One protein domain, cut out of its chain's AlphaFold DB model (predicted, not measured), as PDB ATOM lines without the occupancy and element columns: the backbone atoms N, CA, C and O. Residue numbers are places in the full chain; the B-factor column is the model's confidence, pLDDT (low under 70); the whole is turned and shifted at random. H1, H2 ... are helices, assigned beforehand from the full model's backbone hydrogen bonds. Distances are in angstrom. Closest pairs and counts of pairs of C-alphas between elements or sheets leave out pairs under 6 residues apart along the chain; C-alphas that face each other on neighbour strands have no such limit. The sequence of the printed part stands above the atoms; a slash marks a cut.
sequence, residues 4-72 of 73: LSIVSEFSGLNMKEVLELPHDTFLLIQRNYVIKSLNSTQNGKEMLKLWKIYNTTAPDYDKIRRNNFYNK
ATOM      1  N   LEU A   4      58.944   2.074  35.749       92.12
ATOM      2  CA  LEU A   4      59.659   1.921  34.479       92.12
ATOM      3  C   LEU A   4      58.750   1.340  33.389       92.12
ATOM      4  O   LEU A   4      58.732   1.844  32.270       92.12
ATOM      5  N   SER A   5      57.948   0.323  33.727       92.81
ATOM      6  CA  SER A   5      57.025  -0.292  32.764       92.81
ATOM      7  C   SER A   5      55.897   0.661  32.375       92.81
ATOM      8  O   SER A   5      55.532   0.717  31.209       92.81
ATOM      9  N   ILE A   6      55.386   1.451  33.329       93.25
ATOM     10  CA  ILE A   6      54.388   2.494  33.054       93.25
ATOM     11  C   ILE A   6      54.939   3.525  32.069       93.25
ATOM     12  O   ILE A   6      54.264   3.878  31.108       93.25
ATOM     13  N   VAL A   7      56.153   4.025  32.314       95.12
ATOM     14  CA  VAL A   7      56.765   5.044  31.454       95.12
ATOM     15  C   VAL A   7      57.049   4.470  30.070       95.12
ATOM     16  O   VAL A   7      56.725   5.128  29.085       95.12
ATOM     17  N   SER A   8      57.558   3.239  29.982       96.38
ATOM     18  CA  SER A   8      57.769   2.533  28.712       96.38
ATOM     19  C   SER A   8      56.467   2.390  27.913       96.38
ATOM     20  O   SER A   8      56.390   2.861  26.782       96.38
ATOM     21  N   GLU A   9      55.408   1.848  28.520       94.69
ATOM     22  CA  GLU A   9      54.110   1.650  27.859       94.69
ATOM     23  C   GLU A   9      53.466   2.978  27.441       94.69
ATOM     24  O   GLU A   9      52.922   3.104  26.345       94.69
ATOM     25  N   PHE A  10      53.534   3.992  28.305       95.38
ATOM     26  CA  PHE A  10      52.868   5.266  28.067       95.38
ATOM     27  C   PHE A  10      53.593   6.154  27.044       95.38
ATOM     28  O   PHE A  10      52.938   6.933  26.353       95.38
ATOM     29  N   SER A  11      54.922   6.049  26.945       94.88
ATOM     30  CA  SER A  11      55.742   6.834  26.007       94.88
ATOM     31  C   SER A  11      56.085   6.102  24.707       94.88
ATOM     32  O   SER A  11      56.477   6.752  23.742       94.88
ATOM     33  N   GLY A  12      55.946   4.773  24.669       96.25
ATOM     34  CA  GLY A  12      56.393   3.931  23.555       96.25
ATOM     35  C   GLY A  12      57.903   3.665  23.534       96.25
ATOM     36  O   GLY A  12      58.388   3.032  22.601       96.25
ATOM     37  N   LEU A  13      58.641   4.133  24.544       96.50
ATOM     38  CA  LEU A  13      60.081   3.925  24.676       96.50
ATOM     39  C   LEU A  13      60.393   2.520  25.189       96.50
ATOM     40  O   LEU A  13      59.673   1.972  26.029       96.50
ATOM     41  N   ASN A  14      61.508   1.949  24.749       96.06
ATOM     42  CA  ASN A  14      62.027   0.710  25.315       96.06
ATOM     43  C   ASN A  14      62.721   0.953  26.670       96.06
ATOM     44  O   ASN A  14      63.014   2.081  27.060       96.06
ATOM     45  N   MET A  15      63.022  -0.118  27.408       93.88
ATOM     46  CA  MET A  15      63.564  -0.003  28.770       93.88
ATOM     47  C   MET A  15      64.918   0.714  28.844       93.88
ATOM     48  O   MET A  15      65.179   1.392  29.833       93.88
ATOM     49  N   LYS A  16      65.771   0.583  27.821       95.88
ATOM     50  CA  LYS A  16      67.060   1.284  27.782       95.88
ATOM     51  C   LYS A  16      66.838   2.789  27.648       95.88
ATOM     52  O   LYS A  16      67.386   3.552  28.431       95.88
ATOM     53  N   GLU A  17      65.973   3.190  26.721       96.69
ATOM     54  CA  GLU A  17      65.617   4.596  26.507       96.69
ATOM     55  C   GLU A  17      64.986   5.216  27.758       96.69
ATOM     56  O   GLU A  17      65.307   6.343  28.116       96.69
ATOM     57  N   VAL A  18      64.140   4.464  28.475       95.88
ATOM     58  CA  VAL A  18      63.533   4.926  29.734       95.88
ATOM     59  C   VAL A  18      64.577   5.169  30.828       95.88
ATOM     60  O   VAL A  18      64.438   6.126  31.588       95.88
ATOM     61  N   LEU A  19      65.612   4.330  30.925       95.38
ATOM     62  CA  LEU A  19      66.690   4.493  31.910       95.38
ATOM     63  C   LEU A  19      67.621   5.667  31.586       95.38
ATOM     64  O   LEU A  19      68.247   6.215  32.491       95.38
ATOM     65  N   GLU A  20      67.707   6.048  30.315       97.19
ATOM     66  CA  GLU A  20      68.518   7.172  29.837       97.19
ATOM     67  C   GLU A  20      67.757   8.512  29.874       97.19
ATOM     68  O   GLU A  20      68.342   9.564  29.611       97.19
ATOM     69  N   LEU A  21      66.463   8.511  30.228       96.62
ATOM     70  CA  LEU A  21      65.679   9.739  30.340       96.62
ATOM     71  C   LEU A  21      66.211  10.656  31.452       96.62
ATOM     72  O   LEU A  21      66.488  10.196  32.565       96.62
ATOM     73  N   PRO A  22      66.225  11.984  31.223       97.62
ATOM     74  CA  PRO A  22      66.366  12.942  32.309       97.62
ATOM     75  C   PRO A  22      65.301  12.698  33.381       97.62
ATOM     76  O   PRO A  22      64.133  12.448  33.064       97.62
ATOM     77  N   HIS A  23      65.693  12.808  34.650       95.00
ATOM     78  CA  HIS A  23      64.818  12.496  35.783       95.00
ATOM     79  C   HIS A  23      63.495  13.278  35.743       95.00
ATOM     80  O   HIS A  23      62.422  12.701  35.921       95.00
ATOM     81  N   ASP A  24      63.553  14.567  35.413       96.69
ATOM     82  CA  ASP A  24      62.368  15.422  35.313       96.69
ATOM     83  C   ASP A  24      61.418  14.960  34.202       96.69
ATOM     84  O   ASP A  24      60.198  14.941  34.380       96.69
ATOM     85  N   THR A  25      61.969  14.519  33.067       96.19
ATOM     86  CA  THR A  25      61.195  13.963  31.954       96.19
ATOM     87  C   THR A  25      60.509  12.665  32.367       96.19
ATOM     88  O   THR A  25      59.319  12.489  32.102       96.19
ATOM     89  N   PHE A  26      61.220  11.781  33.072       96.38
ATOM     90  CA  PHE A  26      60.650  10.548  33.612       96.38
ATOM     91  C   PHE A  26      59.455  10.838  34.535       96.38
ATOM     92  O   PHE A  26      58.366  10.285  34.348       96.38
ATOM     93  N   LEU A  27      59.629  11.758  35.490       95.31
ATOM     94  CA  LEU A  27      58.572  12.156  36.422       95.31
ATOM     95  C   LEU A  27      57.382  12.807  35.709       95.31
ATOM     96  O   LEU A  27      56.229  12.545  36.062       95.31
ATOM     97  N   LEU A  28      57.632  13.629  34.687       95.56
ATOM     98  CA  LEU A  28      56.577  14.266  33.905       95.56
ATOM     99  C   LEU A  28      55.716  13.233  33.167       95.56
ATOM    100  O   LEU A  28      54.486  13.312  33.211       95.56
ATOM    101  N   ILE A  29      56.347  12.244  32.528       95.69
ATOM    102  CA  ILE A  29      55.644  11.161  31.828       95.69
ATOM    103  C   ILE A  29      54.810  10.348  32.827       95.69
ATOM    104  O   ILE A  29      53.622  10.111  32.593       95.69
ATOM    105  N   GLN A  30      55.391   9.995  33.976       94.38
ATOM    106  CA  GLN A  30      54.690   9.263  35.029       94.38
ATOM    107  C   GLN A  30      53.480  10.045  35.568       94.38
ATOM    108  O   GLN A  30      52.389   9.489  35.718       94.38
ATOM    109  N   ARG A  31      53.632  11.351  35.815       93.06
ATOM    110  CA  ARG A  31      52.532  12.228  36.240       93.06
ATOM    111  C   ARG A  31      51.412  12.262  35.202       93.06
ATOM    112  O   ARG A  31      50.240  12.143  35.561       93.06
ATOM    113  N   ASN A  32      51.754  12.408  33.926       94.50
ATOM    114  CA  ASN A  32      50.775  12.457  32.841       94.50
ATOM    115  C   ASN A  32      50.005  11.138  32.706       94.50
ATOM    116  O   ASN A  32      48.792  11.164  32.486       94.50
ATOM    117  N   TYR A  33      50.669  10.001  32.919       94.75
ATOM    118  CA  TYR A  33      50.003   8.704  33.004       94.75
ATOM    119  C   TYR A  33      48.962   8.671  34.132       94.75
ATOM    120  O   TYR A  33      47.809   8.306  33.894       94.75
ATOM    121  N   VAL A  34      49.329   9.103  35.346       92.31
ATOM    122  CA  VAL A  34      48.405   9.139  36.496       92.31
ATOM    123  C   VAL A  34      47.201  10.035  36.200       92.31
ATOM    124  O   VAL A  34      46.064   9.636  36.436       92.31
ATOM    125  N   ILE A  35      47.426  11.214  35.614       92.50
ATOM    126  CA  ILE A  35      46.346  12.126  35.215       92.50
ATOM    127  C   ILE A  35      45.427  11.474  34.175       92.50
ATOM    128  O   ILE A  35      44.203  11.571  34.295       92.50
ATOM    129  N   LYS A  36      45.979  10.797  33.160       94.56
ATOM    130  CA  LYS A  36      45.182  10.082  32.151       94.56
ATOM    131  C   LYS A  36      44.359   8.959  32.784       94.56
ATOM    132  O   LYS A  36      43.174   8.839  32.483       94.56
ATOM    133  N   SER A  37      44.966   8.183  33.681       92.25
ATOM    134  CA  SER A  37      44.304   7.096  34.403       92.25
ATOM    135  C   SER A  37      43.141   7.620  35.250       92.25
ATOM    136  O   SER A  37      42.011   7.152  35.116       92.25
ATOM    137  N   LEU A  38      43.355   8.680  36.032       93.62
ATOM    138  CA  LEU A  38      42.299   9.296  36.836       93.62
ATOM    139  C   LEU A  38      41.170   9.882  35.974       93.62
ATOM    140  O   LEU A  38      40.000   9.717  36.309       93.62
ATOM    141  N   ASN A  39      41.484  10.484  34.825       91.94
ATOM    142  CA  ASN A  39      40.465  10.989  33.897       91.94
ATOM    143  C   ASN A  39      39.589   9.893  33.266       91.94
ATOM    144  O   ASN A  39      38.535  10.216  32.717       91.94
ATOM    145  N   SER A  40      39.985   8.619  33.328       93.75
ATOM    146  CA  SER A  40      39.194   7.514  32.770       93.75
ATOM    147  C   SER A  40      37.998   7.110  33.641       93.75
ATOM    148  O   SER A  40      37.094   6.433  33.160       93.75
ATOM    149  N   THR A  41      37.946   7.557  34.901       95.38
ATOM    150  CA  THR A  41      36.874   7.206  35.847       95.38
ATOM    151  C   THR A  41      36.190   8.449  36.407       95.38
ATOM    152  O   THR A  41      36.798   9.513  36.522       95.38
ATOM    153  N   GLN A  42      34.916   8.327  36.788       93.56
ATOM    154  CA  GLN A  42      34.177   9.438  37.395       93.56
ATOM    155  C   GLN A  42      34.798   9.867  38.736       93.56
ATOM    156  O   GLN A  42      35.077  11.046  38.938       93.56
ATOM    157  N   ASN A  43      35.119   8.898  39.598       94.00
ATOM    158  CA  ASN A  43      35.790   9.150  40.875       94.00
ATOM    159  C   ASN A  43      37.177   9.801  40.686       94.00
ATOM    160  O   ASN A  43      37.545  10.739  41.389       94.00
ATOM    161  N   GLY A  44      37.952   9.359  39.691       92.81
ATOM    162  CA  GLY A  44      39.255   9.954  39.401       92.81
ATOM    163  C   GLY A  44      39.161  11.397  38.888       92.81
ATOM    164  O   GLY A  44      39.973  12.237  39.280       92.81
ATOM    165  N   LYS A  45      38.137  11.734  38.092       92.19
ATOM    166  CA  LYS A  45      37.854  13.127  37.696       92.19
ATOM    167  C   LYS A  45      37.525  14.011  38.902       92.19
ATOM    168  O   LYS A  45      37.989  15.150  38.968       92.19
ATOM    169  N   GLU A  46      36.755  13.498  39.859       93.19
ATOM    170  CA  GLU A  46      36.434  14.210  41.103       93.19
ATOM    171  C   GLU A  46      37.686  14.451  41.954       93.19
ATOM    172  O   GLU A  46      37.918  15.576  42.402       93.19
ATOM    173  N   MET A  47      38.564  13.451  42.068       90.44
ATOM    174  CA  MET A  47      39.871  13.594  42.720       90.44
ATOM    175  C   MET A  47      40.748  14.664  42.058       90.44
ATOM    176  O   MET A  47      41.298  15.523  42.748       90.44
ATOM    177  N   LEU A  48      40.839  14.684  40.724       90.31
ATOM    178  CA  LEU A  48      41.586  15.721  40.000       90.31
ATOM    179  C   LEU A  48      41.013  17.126  40.245       90.31
ATOM    180  O   LEU A  48      41.770  18.094  40.360       90.31
ATOM    181  N   LYS A  49      39.685  17.251  40.360       87.75
ATOM    182  CA  LYS A  49      39.022  18.518  40.695       87.75
ATOM    183  C   LYS A  49      39.391  18.985  42.104       87.75
ATOM    184  O   LYS A  49      39.712  20.160  42.273       87.75
ATOM    185  N   LEU A  50      39.410  18.081  43.085       84.88
ATOM    186  CA  LEU A  50      39.865  18.387  44.444       84.88
ATOM    187  C   LEU A  50      41.330  18.831  44.455       84.88
ATOM    188  O   LEU A  50      41.650  19.858  45.042       84.88
ATOM    189  N   TRP A  51      42.217  18.128  43.750       86.38
ATOM    190  CA  TRP A  51      43.627  18.518  43.656       86.38
ATOM    191  C   TRP A  51      43.821  19.894  43.026       86.38
ATOM    192  O   TRP A  51      44.691  20.646  43.457       86.38
ATOM    193  N   LYS A  52      43.013  20.251  42.022       80.88
ATOM    194  CA  LYS A  52      43.027  21.602  41.454       80.88
ATOM    195  C   LYS A  52      42.621  22.642  42.499       80.88
ATOM    196  O   LYS A  52      43.283  23.664  42.594       80.88
ATOM    197  N   ILE A  53      41.590  22.356  43.298       72.69
ATOM    198  CA  ILE A  53      41.150  23.230  44.394       72.69
ATOM    199  C   ILE A  53      42.269  23.405  45.428       72.69
ATOM    200  O   ILE A  53      42.538  24.535  45.796       72.69
ATOM    201  N   TYR A  54      42.970  22.341  45.834       64.69
ATOM    202  CA  TYR A  54      44.079  22.439  46.799       64.69
ATOM    203  C   TYR A  54      45.333  23.137  46.249       64.69
ATOM    204  O   TYR A  54      46.076  23.741  47.015       64.69
ATOM    205  N   ASN A  55      45.568  23.080  44.934       66.69
ATOM    206  CA  ASN A  55      46.702  23.745  44.276       66.69
ATOM    207  C   ASN A  55      46.433  25.214  43.914       66.69
ATOM    208  O   ASN A  55      47.309  25.888  43.377       66.69
ATOM    209  N   THR A  56      45.228  25.717  44.172       65.50
ATOM    210  CA  THR A  56      44.868  27.118  43.941       65.50
ATOM    211  C   THR A  56      44.322  27.714  45.225       65.50
ATOM    212  O   THR A  56      43.587  27.050  45.947       65.50
ATOM    213  N   THR A  57      44.609  28.978  45.524       61.25
ATOM    214  CA  THR A  57      43.847  29.687  46.558       61.25
ATOM    215  C   THR A  57      42.441  29.916  46.004       61.25
ATOM    216  O   THR A  57      42.189  30.890  45.299       61.25
ATOM    217  N   ALA A  58      41.539  28.958  46.217       61.62
ATOM    218  CA  ALA A  58      40.167  29.082  45.756       61.62
ATOM    219  C   ALA A  58      39.497  30.234  46.529       61.62
ATOM    220  O   ALA A  58      39.543  30.239  47.763       61.62
ATOM    221  N   PRO A  59      38.890  31.218  45.845       61.28
ATOM    222  CA  PRO A  59      38.165  32.275  46.525       61.28
ATOM    223  C   PRO A  59      36.994  31.681  47.310       61.28
ATOM    224  O   PRO A  59      36.235  30.863  46.791       61.28
ATOM    225  N   ASP A  60      36.825  32.112  48.557       72.06
ATOM    226  CA  ASP A  60      35.642  31.787  49.350       72.06
ATOM    227  C   ASP A  60      34.447  32.558  48.770       72.06
ATOM    228  O   ASP A  60      34.184  33.719  49.108       72.06
ATOM    229  N   TYR A  61      33.743  31.921  47.834       72.81
ATOM    230  CA  TYR A  61      32.605  32.524  47.151       72.81
ATOM    231  C   TYR A  61      31.458  32.857  48.112       72.81
ATOM    232  O   TYR A  61      30.687  33.766  47.816       72.81
ATOM    233  N   ASP A  62      31.364  32.216  49.281       74.56
ATOM    234  CA  ASP A  62      30.373  32.560  50.305       74.56
ATOM    235  C   ASP A  62      30.720  33.864  51.023       74.56
ATOM    236  O   ASP A  62      29.825  34.657  51.336       74.56
ATOM    237  N   LYS A  63      32.007  34.135  51.259       69.12
ATOM    238  CA  LYS A  63      32.466  35.452  51.731       69.12
ATOM    239  C   LYS A  63      32.291  36.530  50.670       69.12
ATOM    240  O   LYS A  63      31.795  37.606  50.993       69.12
ATOM    241  N   ILE A  64      32.627  36.242  49.411       73.50
ATOM    242  CA  ILE A  64      32.446  37.196  48.302       73.50
ATOM    243  C   ILE A  64      30.968  37.567  48.154       73.50
ATOM    244  O   ILE A  64      30.624  38.744  48.050       73.50
ATOM    245  N   ARG A  65      30.076  36.571  48.200       73.62
ATOM    246  CA  ARG A  65      28.630  36.783  48.110       73.62
ATOM    247  C   ARG A  65      28.131  37.661  49.255       73.62
ATOM    248  O   ARG A  65      27.437  38.636  48.995       73.62
ATOM    249  N   ARG A  66      28.531  37.361  50.499       71.12
ATOM    250  CA  ARG A  66      28.165  38.150  51.686       71.12
ATOM    251  C   ARG A  66      28.657  39.598  51.609       71.12
ATOM    252  O   ARG A  66      27.853  40.496  51.825       71.12
ATOM    253  N   ASN A  67      29.913  39.846  51.230       67.75
ATOM    254  CA  ASN A  67      30.436  41.214  51.090       67.75
ATOM    255  C   ASN A  67      29.712  42.025  50.003       67.75
ATOM    256  O   ASN A  67      29.460  43.213  50.189       67.75
ATOM    257  N   ASN A  68      29.330  41.399  48.887       61.94
ATOM    258  CA  ASN A  68      28.609  42.088  47.811       61.94
ATOM    259  C   ASN A  68      27.171  42.486  48.190       61.94
ATOM    260  O   ASN A  68      26.632  43.414  47.591       61.94
ATOM    261  N   PHE A  69      26.552  41.822  49.172       56.84
ATOM    262  CA  PHE A  69      25.247  42.232  49.703       56.84
ATOM    263  C   PHE A  69      25.343  43.438  50.651       56.84
ATOM    264  O   PHE A  69      24.429  44.255  50.658       56.84
ATOM    265  N   TYR A  70      26.444  43.595  51.394       54.00
ATOM    266  CA  TYR A  70      26.651  44.745  52.289       54.00
ATOM    267  C   TYR A  70      27.002  46.047  51.549       54.00
ATOM    268  O   TYR A  70      26.685  47.121  52.041       54.00
ATOM    269  N   ASN A  71      27.592  45.968  50.352       55.69
ATOM    270  CA  ASN A  71      27.955  47.141  49.539       55.69
ATOM    271  C   ASN A  71      26.816  47.673  48.639       55.69
ATOM    272  O   ASN A  71      27.057  48.529  47.791       55.69
ATOM    273  N   LYS A  72      25.592  47.145  48.775       49.91
ATOM    274  CA  LYS A  72      24.383  47.635  48.079       49.91
ATOM    275  C   LYS A  72      23.407  48.388  49.002       49.91
ATOM    276  O   LYS A  72      22.260  48.592  48.605       49.91
TER     277      LYS A  72
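Overview. This is residues 4 to 72 of the 73 residues of an uncharacterized protein of uncultured Clostridium sp (UniProt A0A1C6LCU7). The longest helix, H3, and H4 meet near their ends as a V, and residues 49 to 72, of which 49 to 54 belong to H4 and 61 to 70 to H5, stick out as a long free arm. H1 packs crosswise on residues 26 to 33 of H3, with the short H2 beside H1, so that H1, H2 and H3 make a small head away from the arm. The printed part has 69 residues with five named helices, H1 to H5 in order along the chain, and no named strand; the class is all helix. The whole is extended, with a radius of gyration of the C-alphas of 19.7 A and spans of 66 by 26 by 12 A, and the arm makes much of the length.

Arrangement. H3, residues 23 to 39, touches H4, residues 42 to 54, with residues 35 to 39 of H3 and residues 44 to 48 of H4 alone. Their closest C-alphas are those of Leu 38 and Gly 44, 4.0 A apart. The two run opposite ways at a steep tilt of 54 degrees. H1, residues 4 to 11, touches H3, whose residues 26 to 33 alone take part; the closest C-alphas are those of Val 7 and Gln 30, 5.9 A apart. Their lines are about perpendicular, but only just, at 73 degrees. H2, residues 15 to 19, touches H1, with the C-alphas of Ser 8 and Val 18 closest at 6.3 A. H2 and H3 are close but not clearly touching: the C-alphas of Val 18 and Phe 26, their closest, are 7.4 A apart. H5, residues 61 to 70, touches no helix and is apart from H4. In H1, H2, H3, H4 and H5 every O i to N i+4 pair is within hydrogen-bond range.

Along the chain. H3 is 24.5 A long from first to last C-alpha, starting at C-alpha 23, (64.818, 12.496, 35.783). H4 measures 18.9 A, H5 14.5 A, H1 10.5 A and H2 6.3 A. H1 begins at C-alpha 4, (59.659, 1.921, 34.479), and H5 ends at C-alpha 70, (26.651, 44.745, 52.289).

Size, cuts and confidence. The two C-alphas farthest apart are those of Lys 16 and Lys 72, at 66.2 A. Without residues 49 to 72, the body has 45 residues and spans 35 by 18 by 11 A. The printed part has no cut. The links H1 to H2, H2 to H3 and H3 to H4 are tight, and the six-residue link H4 to H5 is short. The mean pLDDT of the printed part is 85.5; residues 54 to 59, 63 and 67 to 72 are under 70.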